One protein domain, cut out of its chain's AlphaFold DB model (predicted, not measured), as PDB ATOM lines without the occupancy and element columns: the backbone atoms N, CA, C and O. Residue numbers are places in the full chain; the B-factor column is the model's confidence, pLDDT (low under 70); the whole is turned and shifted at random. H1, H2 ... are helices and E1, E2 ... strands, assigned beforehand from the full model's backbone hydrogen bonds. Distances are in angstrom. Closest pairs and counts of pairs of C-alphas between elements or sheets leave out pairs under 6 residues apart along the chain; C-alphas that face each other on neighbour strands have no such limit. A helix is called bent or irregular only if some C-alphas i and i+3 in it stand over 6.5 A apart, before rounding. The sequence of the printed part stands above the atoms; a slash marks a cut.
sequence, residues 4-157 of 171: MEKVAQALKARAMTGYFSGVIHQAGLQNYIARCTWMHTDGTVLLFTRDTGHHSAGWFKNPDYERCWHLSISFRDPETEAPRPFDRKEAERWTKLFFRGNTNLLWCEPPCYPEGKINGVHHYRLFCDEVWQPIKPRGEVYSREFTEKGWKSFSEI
ATOM      1  N   MET A   4     512.512 348.643 582.704       94.81
ATOM      2  CA  MET A   4     512.866 348.914 581.304       94.81
ATOM      3  C   MET A   4     513.905 350.035 581.170       94.81
ATOM      4  O   MET A   4     514.847 349.924 580.388       94.81
ATOM      5  N   GLU A   5     513.770 351.111 581.953       96.19
ATOM      6  CA  GLU A   5     514.739 352.214 581.944       96.19
ATOM      7  C   GLU A   5     516.135 351.751 582.377       96.19
ATOM      8  O   GLU A   5     517.124 352.155 581.764       96.19
ATOM      9  N   LYS A   6     516.222 350.866 583.383       97.12
ATOM     10  CA  LYS A   6     517.497 350.271 583.816       97.12
ATOM     11  C   LYS A   6     518.128 349.429 582.707       97.12
ATOM     12  O   LYS A   6     519.329 349.547 582.474       97.12
ATOM     13  N   VAL A   7     517.330 348.624 582.000       97.81
ATOM     14  CA  VAL A   7     517.800 347.823 580.854       97.81
ATOM     15  C   VAL A   7     518.316 348.727 579.738       97.81
ATOM     16  O   VAL A   7     519.444 348.550 579.282       97.81
ATOM     17  N   ALA A   8     517.545 349.743 579.345       97.88
ATOM     18  CA  ALA A   8     517.953 350.681 578.303       97.88
ATOM     19  C   ALA A   8     519.234 351.442 578.682       97.88
ATOM     20  O   ALA A   8     520.121 351.620 577.846       97.88
ATOM     21  N   GLN A   9     519.373 351.866 579.944       97.81
ATOM     22  CA  GLN A   9     520.592 352.514 580.435       97.81
ATOM     23  C   GLN A   9     521.799 351.567 580.397       97.81
ATOM     24  O   GLN A   9     522.867 351.961 579.926       97.81
ATOM     25  N   ALA A  10     521.635 350.326 580.862       98.19
ATOM     26  CA  ALA A  10     522.703 349.333 580.867       98.19
ATOM     27  C   ALA A  10     523.167 349.003 579.443       98.19
ATOM     28  O   ALA A  10     524.364 349.026 579.163       98.19
ATOM     29  N   LEU A  11     522.232 348.758 578.525       98.38
ATOM     30  CA  LEU A  11     522.548 348.455 577.133       98.38
ATOM     31  C   LEU A  11     523.229 349.628 576.420       98.38
ATOM     32  O   LEU A  11     524.222 349.417 575.729       98.38
ATOM     33  N   LYS A  12     522.801 350.874 576.669       97.75
ATOM     34  CA  LYS A  12     523.519 352.067 576.182       97.75
ATOM     35  C   LYS A  12     524.961 352.124 576.671       97.75
ATOM     36  O   LYS A  12     525.863 352.371 575.876       97.75
ATOM     37  N   ALA A  13     525.189 351.885 577.962       98.00
ATOM     38  CA  ALA A  13     526.536 351.890 578.525       98.00
ATOM     39  C   ALA A  13     527.424 350.801 577.894       98.00
ATOM     40  O   ALA A  13     528.600 351.036 577.635       98.00
ATOM     41  N   ARG A  14     526.863 349.626 577.588       97.88
ATOM     42  CA  ARG A  14     527.590 348.525 576.937       97.88
ATOM     43  C   ARG A  14     527.900 348.817 575.468       97.88
ATOM     44  O   ARG A  14     529.037 348.598 575.051       97.88
ATOM     45  N   ALA A  15     526.955 349.391 574.726       97.31
ATOM     46  CA  ALA A  15     527.155 349.822 573.342       97.31
ATOM     47  C   ALA A  15     528.271 350.879 573.207       97.31
ATOM     48  O   ALA A  15     528.965 350.938 572.197       97.31
ATOM     49  N   MET A  16     528.522 351.672 574.255       96.06
ATOM     50  CA  MET A  16     529.642 352.624 574.290       96.06
ATOM     51  C   MET A  16     531.028 351.965 574.371       96.06
ATOM     52  O   MET A  16     532.029 352.625 574.098       96.06
ATOM     53  N   THR A  17     531.117 350.675 574.706       94.88
ATOM     54  CA  THR A  17     532.405 349.965 574.847       94.88
ATOM     55  C   THR A  17     533.007 349.487 573.526       94.88
ATOM     56  O   THR A  17     534.122 348.973 573.519       94.88
ATOM     57  N   GLY A  18     532.286 349.637 572.412       92.88
ATOM     58  CA  GLY A  18     532.748 349.199 571.098       92.88
ATOM     59  C   GLY A  18     531.810 349.626 569.979       92.88
ATOM     60  O   GLY A  18     531.003 350.540 570.156       92.88
ATOM     61  N   TYR A  19     531.950 348.976 568.830       92.88
ATOM     62  CA  TYR A  19     531.058 349.097 567.685       92.88
ATOM     63  C   TYR A  19     531.096 347.802 566.864       92.88
ATOM     64  O   TYR A  19     532.061 347.037 566.942       92.88
ATOM     65  N   PHE A  20     530.041 347.563 566.094       91.25
ATOM     66  CA  PHE A  20     529.928 346.470 565.142       91.25
ATOM     67  C   PHE A  20     530.129 347.000 563.721       91.25
ATOM     68  O   PHE A  20     529.473 347.955 563.322       91.25
ATOM     69  N   SER A  21     531.034 346.393 562.953       86.31
ATOM     70  CA  SER A  21     531.317 346.825 561.578       86.31
ATOM     71  C   SER A  21     530.830 345.856 560.498       86.31
ATOM     72  O   SER A  21     531.312 345.908 559.370       86.31
ATOM     73  N   GLY A  22     529.968 344.894 560.840       75.50
ATOM     74  CA  GLY A  22     529.543 343.847 559.901       75.50
ATOM     75  C   GLY A  22     530.582 342.745 559.640       75.50
ATOM     76  O   GLY A  22     530.286 341.784 558.936       75.50
ATOM     77  N   VAL A  23     531.787 342.835 560.217       76.88
ATOM     78  CA  VAL A  23     532.887 341.885 559.978       76.88
ATOM     79  C   VAL A  23     532.839 340.738 560.991       76.88
ATOM     80  O   VAL A  23     533.182 340.906 562.159       76.88
ATOM     81  N   ILE A  24     532.453 339.545 560.532       65.69
ATOM     82  CA  ILE A  24     532.179 338.360 561.374       65.69
ATOM     83  C   ILE A  24     533.417 337.871 562.156       65.69
ATOM     84  O   ILE A  24     533.282 337.338 563.257       65.69
ATOM     85  N   HIS A  25     534.628 338.100 561.639       68.25
ATOM     86  CA  HIS A  25     535.890 337.686 562.271       68.25
ATOM     87  C   HIS A  25     536.550 338.770 563.137       68.25
ATOM     88  O   HIS A  25     537.711 338.635 563.523       68.25
ATOM     89  N   GLN A  26     535.837 339.850 563.463       73.38
ATOM     90  CA  GLN A  26     536.364 340.878 564.352       73.38
ATOM     91  C   GLN A  26     536.598 340.295 565.758       73.38
ATOM     92  O   GLN A  26     535.680 339.792 566.414       73.38
ATOM     93  N   ALA A  27     537.843 340.367 566.234       77.38
ATOM     94  CA  ALA A  27     538.213 339.887 567.560       77.38
ATOM     95  C   ALA A  27     537.341 340.551 568.641       77.38
ATOM     96  O   ALA A  27     537.179 341.770 568.673       77.38
ATOM     97  N   GLY A  28     536.756 339.740 569.524       83.06
ATOM     98  CA  GLY A  28     535.883 340.227 570.597       83.06
ATOM     99  C   GLY A  28     534.463 340.615 570.168       83.06
ATOM    100  O   GLY A  28     533.678 340.999 571.037       83.06
ATOM    101  N   LEU A  29     534.088 340.462 568.889       86.25
ATOM    102  CA  LEU A  29     532.734 340.753 568.406       86.25
ATOM    103  C   LEU A  29     531.666 339.975 569.176       86.25
ATOM    104  O   LEU A  29     530.711 340.566 569.666       86.25
ATOM    105  N   GLN A  30     531.857 338.665 569.343       88.38
ATOM    106  CA  GLN A  30     530.898 337.820 570.063       88.38
ATOM    107  C   GLN A  30     530.695 338.305 571.505       88.38
ATOM    108  O   GLN A  30     529.566 338.400 571.979       88.38
ATOM    109  N   ASN A  31     531.771 338.733 572.173       92.00
ATOM    110  CA  ASN A  31     531.697 339.306 573.518       92.00
ATOM    111  C   ASN A  31     531.007 340.677 573.533       92.00
ATOM    112  O   ASN A  31     530.355 341.038 574.512       92.00
ATOM    113  N   TYR A  32     531.166 341.485 572.484       94.44
ATOM    114  CA  TYR A  32     530.454 342.754 572.353       94.44
ATOM    115  C   TYR A  32     528.953 342.533 572.135       94.44
ATOM    116  O   TYR A  32     528.161 343.092 572.893       94.44
ATOM    117  N   ILE A  33     528.574 341.663 571.195       94.38
ATOM    118  CA  ILE A  33     527.176 341.304 570.926       94.38
ATOM    119  C   ILE A  33     526.527 340.701 572.171       94.38
ATOM    120  O   ILE A  33     525.503 341.206 572.612       94.38
ATOM    121  N   ALA A  34     527.155 339.714 572.816       94.69
ATOM    122  CA  ALA A  34     526.614 339.090 574.024       94.69
ATOM    123  C   ALA A  34     526.354 340.105 575.152       94.69
ATOM    124  O   ALA A  34     525.340 340.024 575.841       94.69
ATOM    125  N   ARG A  35     527.232 341.104 575.324       96.56
ATOM    126  CA  ARG A  35     527.009 342.194 576.290       96.56
ATOM    127  C   ARG A  35     525.870 343.117 575.849       96.56
ATOM    128  O   ARG A  35     525.105 343.579 576.693       96.56
ATOM    129  N   CYS A  36     525.759 343.401 574.559       97.94
ATOM    130  CA  CYS A  36     524.747 344.293 573.998       97.94
ATOM    131  C   CYS A  36     523.367 343.641 573.806       97.94
ATOM    132  O   CYS A  36     522.414 344.346 573.474       97.94
ATOM    133  N   THR A  37     523.246 342.335 574.046       97.75
ATOM    134  CA  THR A  37     521.981 341.596 574.017       97.75
ATOM    135  C   THR A  37     521.337 341.537 575.403       97.75
ATOM    136  O   THR A  37     522.011 341.401 576.426       97.75
ATOM    137  N   TRP A  38     520.009 341.620 575.445       97.75
ATOM    138  CA  TRP A  38     519.211 341.425 576.649       97.75
ATOM    139  C   TRP A  38     517.877 340.747 576.321       97.75
ATOM    140  O   TRP A  38     517.179 341.173 575.407       97.75
ATOM    141  N   MET A  39     517.500 339.739 577.108       95.62
ATOM    142  CA  MET A  39     516.155 339.160 577.119       95.62
ATOM    143  C   MET A  39     515.412 339.698 578.344       95.62
ATOM    144  O   MET A  39     515.812 339.460 579.485       95.62
ATOM    145  N   HIS A  40     514.391 340.519 578.117       96.06
ATOM    146  CA  HIS A  40     513.576 341.102 579.176       96.06
ATOM    147  C   HIS A  40     512.529 340.088 579.660       96.06
ATOM    148  O   HIS A  40     512.134 339.186 578.927       96.06
ATOM    149  N   THR A  41     512.067 340.227 580.904       93.56
ATOM    150  CA  THR A  41     511.192 339.237 581.561       93.56
ATOM    151  C   THR A  41     509.811 339.103 580.921       93.56
ATOM    152  O   THR A  41     509.140 338.104 581.128       93.56
ATOM    153  N   ASP A  42     509.373 340.101 580.152       93.00
ATOM    154  CA  ASP A  42     508.139 340.038 579.351       93.00
ATOM    155  C   ASP A  42     508.329 339.341 577.995       93.00
ATOM    156  O   ASP A  42     507.404 339.307 577.181       93.00
ATOM    157  N   GLY A  43     509.527 338.816 577.739       95.25
ATOM    158  CA  GLY A  43     509.894 338.145 576.507       95.25
ATOM    159  C   GLY A  43     510.367 339.075 575.385       95.25
ATOM    160  O   GLY A  43     510.495 338.627 574.246       95.25
ATOM    161  N   THR A  44     510.618 340.359 575.656       97.44
ATOM    162  CA  THR A  44     511.256 341.246 574.671       97.44
ATOM    163  C   THR A  44     512.742 340.922 574.538       97.44
ATOM    164  O   THR A  44     513.495 341.014 575.509       97.44
ATOM    165  N   VAL A  45     513.189 340.615 573.323       97.56
ATOM    166  CA  VAL A  45     514.605 340.425 572.989       97.56
ATOM    167  C   VAL A  45     515.141 341.722 572.398       97.56
ATOM    168  O   VAL A  45     514.584 342.250 571.437       97.56
ATOM    169  N   LEU A  46     516.237 342.226 572.955       98.31
ATOM    170  CA  LEU A  46     516.886 343.465 572.545       98.31
ATOM    171  C   LEU A  46     518.349 343.185 572.209       98.31
ATOM    172  O   LEU A  46     519.043 342.531 572.982       98.31
ATOM    173  N   LEU A  47     518.837 343.748 571.112       97.75
ATOM    174  CA  LEU A  47     520.262 343.927 570.842       97.75
ATOM    175  C   LEU A  47     520.475 345.397 570.508       97.75
ATOM    176  O   LEU A  47     519.904 345.890 569.539       97.75
ATOM    177  N   PHE A  48     521.266 346.096 571.321       98.44
ATOM    178  CA  PHE A  48     521.531 347.519 571.126       98.44
ATOM    179  C   PHE A  48     523.019 347.783 570.932       98.44
ATOM    180  O   PHE A  48     523.800 347.637 571.870       98.44
ATOM    181  N   THR A  49     523.404 348.198 569.732       97.75
ATOM    182  CA  THR A  49     524.798 348.389 569.331       97.75
ATOM    183  C   THR A  49     525.027 349.775 568.750       97.75
ATOM    184  O   THR A  49     524.118 350.481 568.320       97.75
ATOM    185  N   ARG A  50     526.289 350.190 568.760       97.19
ATOM    186  CA  ARG A  50     526.819 351.131 567.777       97.19
ATOM    187  C   ARG A  50     527.308 350.355 566.568       97.19
ATOM    188  O   ARG A  50     528.092 349.426 566.754       97.19
ATOM    189  N   ASP A  51     526.904 350.778 565.382       95.81
ATOM    190  CA  ASP A  51     527.313 350.180 564.118       95.81
ATOM    191  C   ASP A  51     528.105 351.199 563.291       95.81
ATOM    192  O   ASP A  51     527.811 352.396 563.328       95.81
ATOM    193  N   THR A  52     529.101 350.737 562.540       95.44
ATOM    194  CA  THR A  52     529.925 351.553 561.630       95.44
ATOM    195  C   THR A  52     530.204 350.790 560.341       95.44
ATOM    196  O   THR A  52     530.020 349.578 560.289       95.44
ATOM    197  N   GLY A  53     530.753 351.448 559.327       92.19
ATOM    198  CA  GLY A  53     531.304 350.752 558.172       92.19
ATOM    199  C   GLY A  53     530.337 350.537 557.017       92.19
ATOM    200  O   GLY A  53     530.715 349.896 556.048       92.19
ATOM    201  N   HIS A  54     529.095 351.023 557.076       91.25
ATOM    202  CA  HIS A  54     528.123 350.699 556.028       91.25
ATOM    203  C   HIS A  54     528.513 351.275 554.660       91.25
ATOM    204  O   HIS A  54     528.316 350.631 553.631       91.25
ATOM    205  N   HIS A  55     529.063 352.486 554.628       92.38
ATOM    206  CA  HIS A  55     529.523 353.105 553.396       92.38
ATOM    207  C   HIS A  55     530.944 352.653 553.056       92.38
ATOM    208  O   HIS A  55     531.210 352.231 551.933       92.38
ATOM    209  N   SER A  56     531.850 352.637 554.030       90.00
ATOM    210  CA  SER A  56     533.235 352.216 553.792       90.00
ATOM    211  C   SER A  56     533.372 350.735 553.398       90.00
ATOM    212  O   SER A  56     534.253 350.404 552.608       90.00
ATOM    213  N   ALA A  57     532.470 349.851 553.843       85.69
ATOM    214  CA  ALA A  57     532.390 348.453 553.398       85.69
ATOM    215  C   ALA A  57     531.639 348.266 552.064       85.69
ATOM    216  O   ALA A  57     531.440 347.136 551.611       85.69
ATOM    217  N   GLY A  58     531.198 349.351 551.421       85.12
ATOM    218  CA  GLY A  58     530.572 349.287 550.106       85.12
ATOM    219  C   GLY A  58     529.093 348.898 550.111       85.12
ATOM    220  O   GLY A  58     528.577 348.568 549.041       85.12
ATOM    221  N   TRP A  59     528.410 348.890 551.264       86.69
ATOM    222  CA  TRP A  59     526.999 348.489 551.358       86.69
ATOM    223  C   TRP A  59     526.061 349.633 550.970       86.69
ATOM    224  O   TRP A  59     525.159 349.447 550.153       86.69
ATOM    225  N   PHE A  60     526.297 350.828 551.508       90.94
ATOM    226  CA  PHE A  60     525.507 352.024 551.223       90.94
ATOM    227  C   PHE A  60     526.337 353.037 550.446       90.94
ATOM    228  O   PHE A  60     527.514 353.231 550.722       90.94
ATOM    229  N   LYS A  61     525.738 353.685 549.445       92.19
ATOM    230  CA  LYS A  61     526.461 354.653 548.605       92.19
ATOM    231  C   LYS A  61     526.570 356.011 549.286       92.19
ATOM    232  O   LYS A  61     527.558 356.707 549.093       92.19
ATOM    233  N   ASN A  62     525.572 356.374 550.081       92.75
ATOM    234  CA  ASN A  62     525.549 357.643 550.786       92.75
ATOM    235  C   ASN A  62     526.355 357.555 552.106       92.75
ATOM    236  O   ASN A  62     525.986 356.757 552.976       92.75
ATOM    237  N   PRO A  63     527.410 358.377 552.290       94.19
ATOM    238  CA  PRO A  63     528.255 358.347 553.486       94.19
ATOM    239  C   PRO A  63     527.532 358.749 554.779       94.19
ATOM    240  O   PRO A  63     527.967 358.360 555.861       94.19
ATOM    241  N   ASP A  64     526.389 359.440 554.706       95.69
ATOM    242  CA  ASP A  64     525.588 359.777 555.895       95.69
ATOM    243  C   ASP A  64     525.034 358.525 556.610       95.69
ATOM    244  O   ASP A  64     524.600 358.598 557.760       95.69
ATOM    245  N   TYR A  65     525.065 357.366 555.947       95.12
ATOM    246  CA  TYR A  65     524.644 356.085 556.509       95.12
ATOM    247  C   TYR A  65     525.801 355.278 557.119       95.12
ATOM    248  O   TYR A  65     525.592 354.144 557.546       95.12
ATOM    249  N   GLU A  66     527.017 355.834 557.187       95.25
ATOM    250  CA  GLU A  66     528.224 355.124 557.630       95.25
ATOM    251  C   GLU A  66     528.086 354.523 559.033       95.25
ATOM    252  O   GLU A  66     528.511 353.388 559.264       95.25
ATOM    253  N   ARG A  67     527.480 355.258 559.974       96.81
ATOM    254  CA  ARG A  67     527.381 354.849 561.379       96.81
ATOM    255  C   ARG A  67     526.031 355.166 562.005       96.81
ATOM    256  O   ARG A  67     525.396 356.165 561.669       96.81
ATOM    257  N   CYS A  68     525.591 354.318 562.929       97.69
ATOM    258  CA  CYS A  68     524.314 354.496 563.613       97.69
ATOM    259  C   CYS A  68     524.282 353.855 565.002       97.69
ATOM    260  O   CYS A  68     525.034 352.933 565.313       97.69
ATOM    261  N   TRP A  69     523.361 354.333 565.835       98.19
ATOM    262  CA  TRP A  69     522.849 353.544 566.948       98.19
ATOM    263  C   TRP A  69     521.806 352.572 566.412       98.19
ATOM    264  O   TRP A  69     520.834 352.994 565.782       98.19
ATOM    265  N   HIS A  70     521.991 351.287 566.679       97.81
ATOM    266  CA  HIS A  70     521.164 350.212 566.156       97.81
ATOM    267  C   HIS A  70     520.460 349.483 567.293       97.81
ATOM    268  O   HIS A  70     521.089 349.037 568.247       97.81
ATOM    269  N   LEU A  71     519.139 349.370 567.191       98.31
ATOM    270  CA  LEU A  71     518.322 348.522 568.043       98.31
ATOM    271  C   LEU A  71     517.698 347.430 567.180       98.31
ATOM    272  O   LEU A  71     516.838 347.716 566.349       98.31
ATOM    273  N   SER A  72     518.084 346.185 567.418       96.81
ATOM    274  CA  SER A  72     517.317 345.030 566.962       96.81
ATOM    275  C   SER A  72     516.357 344.610 568.068       96.81
ATOM    276  O   SER A  72     516.760 344.497 569.228       96.81
ATOM    277  N   ILE A  73     515.093 344.398 567.715       97.44
ATOM    278  CA  ILE A  73     514.044 344.024 568.660       97.44
ATOM    279  C   ILE A  73     513.161 342.922 568.083       97.44
ATOM    280  O   ILE A  73     512.747 342.978 566.925       97.44
ATOM    281  N   SER A  74     512.867 341.928 568.912       96.56
ATOM    282  CA  SER A  74     511.870 340.896 568.640       96.56
ATOM    283  C   SER A  74     511.172 340.474 569.926       96.56
ATOM    284  O   SER A  74     511.529 340.905 571.024       96.56
ATOM    285  N   PHE A  75     510.149 339.636 569.787       96.56
ATOM    286  CA  PHE A  75     509.332 339.188 570.904       96.56
ATOM    287  C   PHE A  75     509.285 337.671 570.920       96.56
ATOM    288  O   PHE A  75     509.057 337.025 569.899       96.56
ATOM    289  N   ARG A  76     509.502 337.107 572.100       95.75
ATOM    290  CA  ARG A  76     509.413 335.681 572.384       95.75
ATOM    291  C   ARG A  76     508.478 335.455 573.546       95.75
ATOM    292  O   ARG A  76     508.228 336.368 574.330       95.75
ATOM    293  N   ASP A  77     507.892 334.280 573.608       94.50
ATOM    294  CA  ASP A  77     507.131 333.841 574.759       94.50
ATOM    295  C   ASP A  77     508.080 333.703 575.968       94.50
ATOM    296  O   ASP A  77     509.160 333.133 575.813       94.50
ATOM    297  N   PRO A  78     507.754 334.273 577.139       93.19
ATOM    298  CA  PRO A  78     508.675 334.292 578.274       93.19
ATOM    299  C   PRO A  78     508.872 332.917 578.933       93.19
ATOM    300  O   PRO A  78     509.843 332.753 579.665       93.19
ATOM    301  N   GLU A  79     507.984 331.948 578.693       93.25
ATOM    302  CA  GLU A  79     508.070 330.604 579.277       93.25
ATOM    303  C   GLU A  79     508.701 329.600 578.308       93.25
ATOM    304  O   GLU A  79     509.518 328.771 578.701       93.25
ATOM    305  N   THR A  80     508.326 329.676 577.030       94.88
ATOM    306  CA  THR A  80     508.710 328.703 575.994       94.88
ATOM    307  C   THR A  80     509.783 329.212 575.035       94.88
ATOM    308  O   THR A  80     510.279 328.446 574.212       94.88
ATOM    309  N   GLU A  81     510.114 330.508 575.083       91.75
ATOM    310  CA  GLU A  81     511.027 331.211 574.165       91.75
ATOM    311  C   GLU A  81     510.623 331.164 572.676       91.75
ATOM    312  O   GLU A  81     511.356 331.634 571.790       91.75
ATOM    313  N   ALA A  82     509.427 330.651 572.379       92.88
ATOM    314  CA  ALA A  82     508.880 330.597 571.033       92.88
ATOM    315  C   ALA A  82     508.693 332.020 570.468       92.88
ATOM    316  O   ALA A  82     508.271 332.916 571.204       92.88
ATOM    317  N   PRO A  83     508.986 332.271 569.176       92.44
ATOM    318  CA  PRO A  83     508.723 333.569 568.558       92.44
ATOM    319  C   PRO A  83     507.254 333.989 568.703       92.44
ATOM    320  O   PRO A  83     506.343 333.196 568.471       92.44
ATOM    321  N   ARG A  84     507.027 335.257 569.050       93.19
ATOM    322  CA  ARG A  84     505.703 335.889 569.089       93.19
ATOM    323  C   ARG A  84     505.553 336.911 567.959       93.19
ATOM    324  O   ARG A  84     506.557 337.423 567.457       93.19
ATOM    325  N   PRO A  85     504.309 337.251 567.571       92.19
ATOM    326  CA  PRO A  85     504.056 338.356 566.657       92.19
ATOM    327  C   PRO A  85     504.696 339.662 567.137       92.19
ATOM    328  O   PRO A  85     504.819 339.911 568.336       92.19
ATOM    329  N   PHE A  86     505.068 340.514 566.186       93.38
ATOM    330  CA  PHE A  86     505.681 341.800 566.486       93.38
ATOM    331  C   PHE A  86     504.710 342.740 567.216       93.38
ATOM    332  O   PHE A  86     503.682 343.134 566.659       93.38
ATOM    333  N   ASP A  87     505.055 343.154 568.438       94.94
ATOM    334  CA  ASP A  87     504.304 344.159 569.190       94.94
ATOM    335  C   ASP A  87     504.855 345.562 568.907       94.94
ATOM    336  O   ASP A  87     505.838 346.024 569.497       94.94
ATOM    337  N   ARG A  88     504.189 346.276 567.994       95.00
ATOM    338  CA  ARG A  88     504.569 347.649 567.640       95.00
ATOM    339  C   ARG A  88     504.496 348.603 568.836       95.00
ATOM    340  O   ARG A  88     505.348 349.483 568.936       95.00
ATOM    341  N   LYS A  89     503.507 348.469 569.726       96.31
ATOM    342  CA  LYS A  89     503.349 349.397 570.860       96.31
ATOM    343  C   LYS A  89     504.496 349.221 571.845       96.31
ATOM    344  O   LYS A  89     505.050 350.211 572.323       96.31
ATOM    345  N   GLU A  90     504.878 347.979 572.110       96.56
ATOM    346  CA  GLU A  90     506.016 347.687 572.975       96.56
ATOM    347  C   GLU A  90     507.336 348.137 572.330       96.56
ATOM    348  O   GLU A  90     508.152 348.798 572.976       96.56
ATOM    349  N   ALA A  91     507.511 347.918 571.023       96.94
ATOM    350  CA  ALA A  91     508.671 348.430 570.295       96.94
ATOM    351  C   ALA A  91     508.769 349.968 570.330       96.94
ATOM    352  O   ALA A  91     509.848 350.534 570.529       96.94
ATOM    353  N   GLU A  92     507.645 350.678 570.216       96.38
ATOM    354  CA  GLU A  92     507.590 352.136 570.368       96.38
ATOM    355  C   GLU A  92     507.973 352.598 571.784       96.38
ATOM    356  O   GLU A  92     508.597 353.650 571.950       96.38
ATOM    357  N   ARG A  93     507.650 351.822 572.826       97.12
ATOM    358  CA  ARG A  93     508.082 352.125 574.201       97.12
ATOM    359  C   ARG A  93     509.593 351.975 574.350       97.12
ATOM    360  O   ARG A  93     510.240 352.888 574.865       97.12
ATOM    361  N   TRP A  94     510.167 350.884 573.851       98.12
ATOM    362  CA  TRP A  94     511.616 350.675 573.877       98.12
ATOM    363  C   TRP A  94     512.373 351.730 573.072       98.12
ATOM    364  O   TRP A  94     513.327 352.322 573.578       98.12
ATOM    365  N   THR A  95     511.927 352.045 571.855       97.75
ATOM    366  CA  THR A  95     512.585 353.067 571.023       97.75
ATOM    367  C   THR A  95     512.569 354.447 571.684       97.75
ATOM    368  O   THR A  95     513.585 355.139 571.647       97.75
ATOM    369  N   LYS A  96     511.500 354.834 572.394       97.56
ATOM    370  CA  LYS A  96     511.484 356.072 573.200       97.56
ATOM    371  C   LYS A  96     512.531 356.061 574.318       97.56
ATOM    372  O   LYS A  96     513.183 357.078 574.553       97.56
ATOM    373  N   LEU A  97     512.755 354.925 574.980       97.62
ATOM    374  CA  LEU A  97     513.792 354.801 576.015       97.62
ATOM    375  C   LEU A  97     515.213 354.879 575.430       97.62
ATOM    376  O   LEU A  97     516.099 355.537 576.000       97.62
ATOM    377  N   PHE A  98     515.440 354.243 574.276       97.94
ATOM    378  CA  PHE A  98     516.743 354.224 573.610       97.94
ATOM    379  C   PHE A  98     517.078 355.540 572.904       97.94
ATOM    380  O   PHE A  98     518.151 356.099 573.117       97.94
ATOM    381  N   PHE A  99     516.152 356.099 572.141       97.19
ATOM    382  CA  PHE A  99     516.437 357.210 571.233       97.19
ATOM    383  C   PHE A  99     515.874 358.552 571.709       97.19
ATOM    384  O   PHE A  99     516.276 359.601 571.203       97.19
ATOM    385  N   ARG A 100     515.026 358.544 572.748       92.94
ATOM    386  CA  ARG A 100     514.469 359.743 573.395       92.94
ATOM    387  C   ARG A 100     513.845 360.691 572.364       92.94
ATOM    388  O   ARG A 100     513.007 360.264 571.582       92.94
ATOM    389  N   GLY A 101     514.256 361.959 572.347       93.19
ATOM    390  CA  GLY A 101     513.724 362.984 571.446       93.19
ATOM    391  C   GLY A 101     514.031 362.773 569.960       93.19
ATOM    392  O   GLY A 101     513.553 363.558 569.155       93.19
ATOM    393  N   ASN A 102     514.790 361.736 569.588       96.69
ATOM    394  CA  ASN A 102     515.203 361.480 568.206       96.69
ATOM    395  C   ASN A 102     514.378 360.387 567.510       96.69
ATOM    396  O   ASN A 102     514.768 359.905 566.450       96.69
ATOM    397  N   THR A 103     513.251 359.944 568.081       95.88
ATOM    398  CA  THR A 103     512.446 358.860 567.485       95.88
ATOM    399  C   THR A 103     511.909 359.191 566.090       95.88
ATOM    400  O   THR A 103     511.662 358.287 565.303       95.88
ATOM    401  N   ASN A 104     511.754 360.475 565.762       94.69
ATOM    402  CA  ASN A 104     511.352 360.960 564.438       94.69
ATOM    403  C   ASN A 104     512.442 360.809 563.360       94.69
ATOM    404  O   ASN A 104     512.151 360.997 562.183       94.69
ATOM    405  N   LEU A 105     513.681 360.506 563.755       96.06
ATOM    406  CA  LEU A 105     514.817 360.274 562.859       96.06
ATOM    407  C   LEU A 105     515.097 358.780 562.642       96.06
ATOM    408  O   LEU A 105     516.044 358.431 561.942       96.06
ATOM    409  N   LEU A 106     514.311 357.892 563.261       96.69
ATOM    410  CA  LEU A 106     514.552 356.458 563.183       96.69
ATOM    411  C   LEU A 106     514.195 355.904 561.811       96.69
ATOM    412  O   LEU A 106     513.064 356.035 561.344       96.69
ATOM    413  N   TRP A 107     515.144 355.183 561.227       95.31
ATOM    414  CA  TRP A 107     514.873 354.283 560.120       95.31
ATOM    415  C   TRP A 107     514.498 352.908 560.670       95.31
ATOM    416  O   TRP A 107     515.248 352.330 561.455       95.31
ATOM    417  N   CYS A 108     513.318 352.410 560.294       93.31
ATOM    418  CA  CYS A 108     512.833 351.091 560.683       93.31
ATOM    419  C   CYS A 108     512.857 350.154 559.476       93.31
ATOM    420  O   CYS A 108     512.184 350.413 558.476       93.31
ATOM    421  N   GLU A 109     513.592 349.056 559.599       88.94
ATOM    422  CA  GLU A 109     513.637 347.986 558.612       88.94
ATOM    423  C   GLU A 109     512.921 346.752 559.190       88.94
ATOM    424  O   GLU A 109     513.326 346.240 560.244       88.94
ATOM    425  N   PRO A 110     511.835 346.273 558.552       86.06
ATOM    426  CA  PRO A 110     511.212 345.013 558.929       86.06
ATOM    427  C   PRO A 110     512.120 343.827 558.558       86.06
ATOM    428  O   PRO A 110     513.044 343.976 557.753       86.06
ATOM    429  N   PRO A 111     511.848 342.623 559.085       81.50
ATOM    430  CA  PRO A 111     512.624 341.439 558.746       81.50
ATOM    431  C   PRO A 111     512.554 341.129 557.242       81.50
ATOM    432  O   PRO A 111     511.495 340.802 556.700       81.50
ATOM    433  N   CYS A 112     513.700 341.213 556.565       72.38
ATOM    434  CA  CYS A 112     513.803 341.001 555.118       72.38
ATOM    435  C   CYS A 112     514.123 339.536 554.755       72.38
ATOM    436  O   CYS A 112     513.517 338.971 553.840       72.38
ATOM    437  N   TYR A 113     515.013 338.894 555.519       70.00
ATOM    438  CA  TYR A 113     515.527 337.541 555.255       70.00
ATOM    439  C   TYR A 113     514.694 336.439 555.936       70.00
ATOM    440  O   TYR A 113     514.056 336.721 556.954       70.00
ATOM    441  N   PRO A 114     514.679 335.193 555.414       73.00
ATOM    442  CA  PRO A 114     513.866 334.097 555.952       73.00
ATOM    443  C   PRO A 114     514.036 333.872 557.460       73.00
ATOM    444  O   PRO A 114     513.049 333.827 558.192       73.00
ATOM    445  N   GLU A 115     515.274 333.833 557.953       71.75
ATOM    446  CA  GLU A 115     515.592 333.647 559.373       71.75
ATOM    447  C   GLU A 115     515.128 334.841 560.218       71.75
ATOM    448  O   GLU A 115     514.617 334.677 561.328       71.75
ATOM    449  N   GLY A 116     515.267 336.056 559.678       65.75
ATOM    450  CA  GLY A 116     514.772 337.280 560.307       65.75
ATOM    451  C   GLY A 116     513.248 337.300 560.405       65.75
ATOM    452  O   GLY A 116     512.708 337.725 561.425       65.75
ATOM    453  N   LYS A 117     512.551 336.789 559.379       76.81
ATOM    454  CA  LYS A 117     511.085 336.673 559.351       76.81
ATOM    455  C   LYS A 117     510.582 335.662 560.372       76.81
ATOM    456  O   LYS A 117     509.627 335.964 561.078       76.81
ATOM    457  N   ILE A 118     511.254 334.515 560.498       76.69
ATOM    458  CA  ILE A 118     510.936 333.496 561.512       76.69
ATOM    459  C   ILE A 118     511.042 334.082 562.925       76.69
ATOM    460  O   ILE A 118     510.191 333.829 563.771       76.69
ATOM    461  N   ASN A 119     512.072 334.891 563.175       78.06
ATOM    462  CA  ASN A 119     512.316 335.475 564.492       78.06
ATOM    463  C   ASN A 119     511.637 336.837 564.709       78.06
ATOM    464  O   ASN A 119     511.781 337.409 565.788       78.06
ATOM    465  N   GLY A 120     510.934 337.372 563.704       86.31
ATOM    466  CA  GLY A 120     510.234 338.656 563.784       86.31
ATOM    467  C   GLY A 120     511.129 339.833 564.189       86.31
ATOM    468  O   GLY A 120     510.676 340.705 564.928       86.31
ATOM    469  N   VAL A 121     512.402 339.841 563.774       91.94
ATOM    470  CA  VAL A 121     513.365 340.871 564.197       91.94
ATOM    471  C   VAL A 121     513.184 342.134 563.368       91.94
ATOM    472  O   VAL A 121     513.355 342.120 562.153       91.94
ATOM    473  N   HIS A 122     512.876 343.237 564.042       94.56
ATOM    474  CA  HIS A 122     512.860 344.570 563.455       94.56
ATOM    475  C   HIS A 122     514.117 345.334 563.847       94.56
ATOM    476  O   HIS A 122     514.589 345.240 564.982       94.56
ATOM    477  N   HIS A 123     514.629 346.129 562.914       95.25
ATOM    478  CA  HIS A 123     515.819 346.942 563.111       95.25
ATOM    479  C   HIS A 123     515.448 348.420 563.109       95.25
ATOM    480  O   HIS A 123     514.861 348.917 562.154       95.25
ATOM    481  N   TYR A 124     515.821 349.131 564.168       97.69
ATOM    482  CA  TYR A 124     515.706 350.578 564.277       97.69
ATOM    483  C   TYR A 124     517.105 351.184 564.262       97.69
ATOM    484  O   TYR A 124     517.934 350.852 565.110       97.69
ATOM    485  N   ARG A 125     517.370 352.074 563.308       97.62
ATOM    486  CA  ARG A 125     518.658 352.751 563.141       97.62
ATOM    487  C   ARG A 125     518.487 354.250 563.341       97.62
ATOM    488  O   ARG A 125     517.616 354.863 562.728       97.62
ATOM    489  N   LEU A 126     519.339 354.836 564.175       98.19
ATOM    490  CA  LEU A 126     519.512 356.280 564.294       98.19
ATOM    491  C   LEU A 126     520.891 356.648 563.750       98.19
ATOM    492  O   LEU A 126     521.893 356.407 564.425       98.19
ATOM    493  N   PHE A 127     520.944 357.187 562.533       98.00
ATOM    494  CA  PHE A 127     522.205 357.572 561.897       98.00
ATOM    495  C   PHE A 127     522.865 358.735 562.611       98.00
ATOM    496  O   PHE A 127     522.192 359.572 563.218       98.00
ATOM    497  N   CYS A 128     524.192 358.749 562.572       97.81
ATOM    498  CA  CYS A 128     524.983 359.741 563.272       97.81
ATOM    499  C   CYS A 128     526.109 360.304 562.415       97.81
ATOM    500  O   CYS A 128     526.634 359.630 561.531       97.81
ATOM    501  N   ASP A 129     526.508 361.524 562.752       96.38
ATOM    502  CA  ASP A 129     527.752 362.114 562.280       96.38
ATOM    503  C   ASP A 129     528.980 361.456 562.929       96.38
ATOM    504  O   ASP A 129     528.887 360.500 563.712       96.38
ATOM    505  N   GLU A 130     530.163 361.993 562.627       94.31
ATOM    506  CA  GLU A 130     531.416 361.402 563.074       94.31
ATOM    507  C   GLU A 130     531.608 361.369 564.594       94.31
ATOM    508  O   GLU A 130     532.313 360.494 565.104       94.31
ATOM    509  N   VAL A 131     530.941 362.277 565.309       95.38
ATOM    510  CA  VAL A 131     530.998 362.429 566.766       95.38
ATOM    511  C   VAL A 131     529.787 361.795 567.467       95.38
ATOM    512  O   VAL A 131     529.538 362.067 568.643       95.38
ATOM    513  N   TRP A 132     529.071 360.899 566.778       96.19
ATOM    514  CA  TRP A 132     527.904 360.162 567.281       96.19
ATOM    515  C   TRP A 132     526.685 361.042 567.611       96.19
ATOM    516  O   TRP A 132     525.828 360.625 568.399       96.19
ATOM    517  N   GLN A 133     526.575 362.233 567.011       96.56
ATOM    518  CA  GLN A 133     525.359 363.039 567.096       96.56
ATOM    519  C   GLN A 133     524.334 362.578 566.059       96.56
ATOM    520  O   GLN A 133     524.697 362.373 564.900       96.56
ATOM    521  N   PRO A 134     523.054 362.418 566.442       97.44
ATOM    522  CA  PRO A 134     521.998 362.039 565.514       97.44
ATOM    523  C   PRO A 134     521.872 363.005 564.336       97.44
ATOM    524  O   PRO A 134     521.823 364.220 564.528       97.44
ATOM    525  N   ILE A 135     521.737 362.459 563.129       97.00
ATOM    526  CA  ILE A 135     521.516 363.232 561.905       97.00
ATOM    527  C   ILE A 135     520.298 362.725 561.141       97.00
ATOM    528  O   ILE A 135     519.890 361.569 561.255       97.00
ATOM    529  N   LYS A 136     519.744 363.604 560.307       96.31
ATOM    530  CA  LYS A 136     518.910 363.204 559.176       96.31
ATOM    531  C   LYS A 136     519.824 363.100 557.948       96.31
ATOM    532  O   LYS A 136     520.362 364.138 557.560       96.31
ATOM    533  N   PRO A 137     520.007 361.912 557.341       95.06
ATOM    534  CA  PRO A 137     520.794 361.782 556.117       95.06
ATOM    535  C   PRO A 137     520.308 362.729 555.011       95.06
ATOM    536  O   PRO A 137     519.103 362.940 554.850       95.06
ATOM    537  N   ARG A 138     521.240 363.303 554.244       91.94
ATOM    538  CA  ARG A 138     520.989 364.331 553.211       91.94
ATOM    539  C   ARG A 138     520.416 363.783 551.900       91.94
ATOM    540  O   ARG A 138     520.289 364.523 550.935       91.94
ATOM    541  N   GLY A 139     520.036 362.510 551.857       90.00
ATOM    542  CA  GLY A 139     519.456 361.856 550.690       90.00
ATOM    543  C   GLY A 139     519.278 360.361 550.925       90.00
ATOM    544  O   GLY A 139     519.520 359.871 552.024       90.00
ATOM    545  N   GLU A 140     518.891 359.636 549.880       90.62
ATOM    546  CA  GLU A 140     518.639 358.194 549.953       90.62
ATOM    547  C   GLU A 140     519.927 357.361 550.071       90.62
ATOM    548  O   GLU A 140     520.995 357.757 549.599       90.62
ATOM    549  N   VAL A 141     519.795 356.156 550.633       86.25
ATOM    550  CA  VAL A 141     520.877 355.185 550.906       86.25
ATOM    551  C   VAL A 141     521.756 354.891 549.679       86.25
ATOM    552  O   VAL A 141     522.979 354.760 549.783       86.25
ATOM    553  N   TYR A 142     521.134 354.784 548.502       84.19
ATOM    554  CA  TYR A 142     521.799 354.442 547.239       84.19
ATOM    555  C   TYR A 142     522.029 355.650 546.321       84.19
ATOM    556  O   TYR A 142     522.418 355.473 545.162       84.19
ATOM    557  N   SER A 143     521.802 356.872 546.813       87.19
ATOM    558  CA  SER A 143     522.161 358.076 546.066       87.19
ATOM    559  C   SER A 143     523.679 358.198 545.948       87.19
ATOM    560  O   SER A 143     524.411 357.870 546.880       87.19
ATOM    561  N   ARG A 144     524.139 358.687 544.791       85.81
ATOM    562  CA  ARG A 144     525.546 359.034 544.541       85.81
ATOM    563  C   ARG A 144     525.869 360.506 544.742       85.81
ATOM    564  O   ARG A 144     527.018 360.897 544.586       85.81
ATOM    565  N   GLU A 145     524.868 361.318 545.060       89.31
ATOM    566  CA  GLU A 145     524.988 362.776 545.128       89.31
ATOM    567  C   GLU A 145     526.087 363.245 546.094       89.31
ATOM    568  O   GLU A 145     526.773 364.224 545.818       89.31
ATOM    569  N   PHE A 146     526.297 362.496 547.181       85.75
ATOM    570  CA  PHE A 146     527.288 362.793 548.221       85.75
ATOM    571  C   PHE A 146     528.439 361.780 548.273       85.75
ATOM    572  O   PHE A 146     529.271 361.853 549.171       85.75
ATOM    573  N   THR A 147     528.480 360.826 547.342       88.56
ATOM    574  CA  THR A 147     529.511 359.783 547.282       88.56
ATOM    575  C   THR A 147     530.804 360.340 546.690       88.56
ATOM    576  O   THR A 147     530.780 361.085 545.709       88.56
ATOM    577  N   GLU A 148     531.952 359.948 547.238       89.50
ATOM    578  CA  GLU A 148     533.254 360.407 546.770       89.50
ATOM    579  C   GLU A 148     533.530 359.955 545.332       89.50
ATOM    580  O   GLU A 148     533.180 358.853 544.888       89.50
ATOM    581  N   LYS A 149     534.227 360.809 544.577       89.00
ATOM    582  CA  LYS A 149     534.621 360.489 543.207       89.00
ATOM    583  C   LYS A 149     535.510 359.242 543.195       89.00
ATOM    584  O   LYS A 149     536.588 359.236 543.779       89.00
ATOM    585  N   GLY A 150     535.084 358.225 542.449       85.50
ATOM    586  CA  GLY A 150     535.827 356.972 542.287       85.50
ATOM    587  C   GLY A 150     535.485 355.887 543.310       85.50
ATOM    588  O   GLY A 150     535.976 354.771 543.158       85.50
ATOM    589  N   TRP A 151     534.621 356.169 544.290       90.94
ATOM    590  CA  TRP A 151     534.086 355.145 545.185       90.94
ATOM    591  C   TRP A 151     533.237 354.123 544.409       90.94
ATOM    592  O   TRP A 151     532.534 354.471 543.452       90.94
ATOM    593  N   LYS A 152     533.294 352.853 544.826       83.94
ATOM    594  CA  LYS A 152     532.549 351.730 544.236       83.94
ATOM    595  C   LYS A 152     531.897 350.902 545.339       83.94
ATOM    596  O   LYS A 152     532.531 350.651 546.361       83.94
ATOM    597  N   SER A 153     530.663 350.444 545.122       83.75
ATOM    598  CA  SER A 153     530.012 349.530 546.067       83.75
ATOM    599  C   SER A 153     530.644 348.144 546.011       83.75
ATOM    600  O   SER A 153     531.277 347.776 545.021       83.75
ATOM    601  N   PHE A 154     530.414 347.331 547.044       81.06
ATOM    602  CA  PHE A 154     530.912 345.954 547.097       81.06
ATOM    603  C   PHE A 154     530.513 345.161 545.841       81.06
ATOM    604  O   PHE A 154     531.341 344.515 545.206       81.06
ATOM    605  N   SER A 155     529.255 345.294 545.412       80.50
ATOM    606  CA  SER A 155     528.744 344.679 544.183       80.50
ATOM    607  C   SER A 155     529.428 345.165 542.901       80.50
ATOM    608  O   SER A 155     529.519 344.409 541.945       80.50
ATOM    609  N   GLU A 156     529.934 346.397 542.852       83.19
ATOM    610  CA  GLU A 156     530.652 346.925 541.683       83.19
ATOM    611  C   GLU A 156     532.105 346.451 541.625       83.19
ATOM    612  O   GLU A 156     532.720 346.481 540.560       83.19
ATOM    613  N   ILE A 157     532.654 346.040 542.769       83.44
ATOM    614  CA  ILE A 157     534.001 345.483 542.885       83.44
ATOM    615  C   ILE A 157     533.971 343.968 542.637       83.44
ATOM    616  O   ILE A 157     534.824 343.460 541.917       83.44
TER     617      ILE A 157
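This is residues 4 to 157 of the 171 residues of an uncharacterized protein of Nitrospiraceae bacterium (UniProt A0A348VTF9). A twisted sheet of five strands forms a wall, with H1 and H3 packed over one of its faces and no named helix over the other. H2 sits beside the strands at the sheet's level, H4 lies in the loop between E4 and E5, and a long stretch after E5, residues 128 to 153, leads to the short H5, far from the sheet. The printed part has 154 residues, with the named elements in the order H1 H2 E1 E2 E3 H3 E4 H4 E5 H5; the sheet runs E1 E2 E3 E5 E4, all antiparallel. The class is mixed, helices and strands, with under half of the residues, 75 of 154, in named elements. The whole is compact, with a radius of gyration of the C-alphas of 16.1 A, and elongated in outline, spanning 53 by 33 by 30 A.

The longest strands are E2, residues 44 to 51, 21.2 A from first to last C-alpha, and E3, residues 68 to 75, 22.6 A. E2 begins at C-alpha 44, (511.256, 341.246, 574.671). E5, residues 122 to 127, measures 16.1 A, and the edge strands E1, residues 37 to 39, and E4, residues 107 to 109, have three residues each. H1, residues 4 to 15, is 16.4 A long and begins at C-alpha 4, (512.866, 348.914, 581.304). H3, residues 88 to 105, is the longest helix by residues and measures 16.9 A; it is irregular, with C-alphas 98 and 101 9.5 A apart, and has a kink of 118 degrees near residue 99. H2 covers residues 29 to 36, H4 residues 114 to 118 and H5 residues 154 to 157, which ends at C-alpha 157, (534.001, 345.483, 542.885).

E1, E2 and E3 form a meander, each strand the antiparallel neighbour of the one before. E1 and E2 are a hairpin, with N 38 and O 46 within hydrogen-bond range at 2.8 A. E2 and E3 are also a hairpin, with N 47 and O 72 at 2.9 A. E3 and E5 stand at 164 degrees, with N 71 and O 124 at 2.8 A. E5 and E4 have N 109 and O 123 at 2.9 A. E3, H3 and E4 make a split strand-helix-strand unit, two strands running the same way with E5 between them in the sheet; its crossover is right-handed. H1 lies over E2 at a height over the sheet of 8.9 A and runs along the strands, at 24 degrees to E2 on the local plane. H3, on the same face as H1, lies over E3 and E5 at a height of 9.5 A; the closest C-alphas of H3 and E5 are those of Leu 105 and Leu 126, 6.3 A apart. H3 touches H1 with residues 94 to 98 alone, closest at the C-alphas of Ala 8 and Phe 98, 6.0 A apart. H1 and H2 are a helical hairpin and touch, closest at the C-alphas of Leu 11 and Cys 36, 5.7 A apart, with a shallow tilt of 24 degrees, opposite ways. H4 and H5 are not on the sheet and touch no helix. Every O i to N i+4 pair is within hydrogen-bond range in H1, H2 and H4; H3 has 9 of 14, and H5 is too short for such a pair.

The two C-alphas farthest apart, those of Glu 79 and Lys 149, are 53.8 A apart. The printed part has no cut. The long links are H1 to H2, E2 to E3, E3 to H3 and E5 to H5, the last with 26 residues. The mean pLDDT of the printed part is 91.7; residues 24, 25 and 116 are under 70.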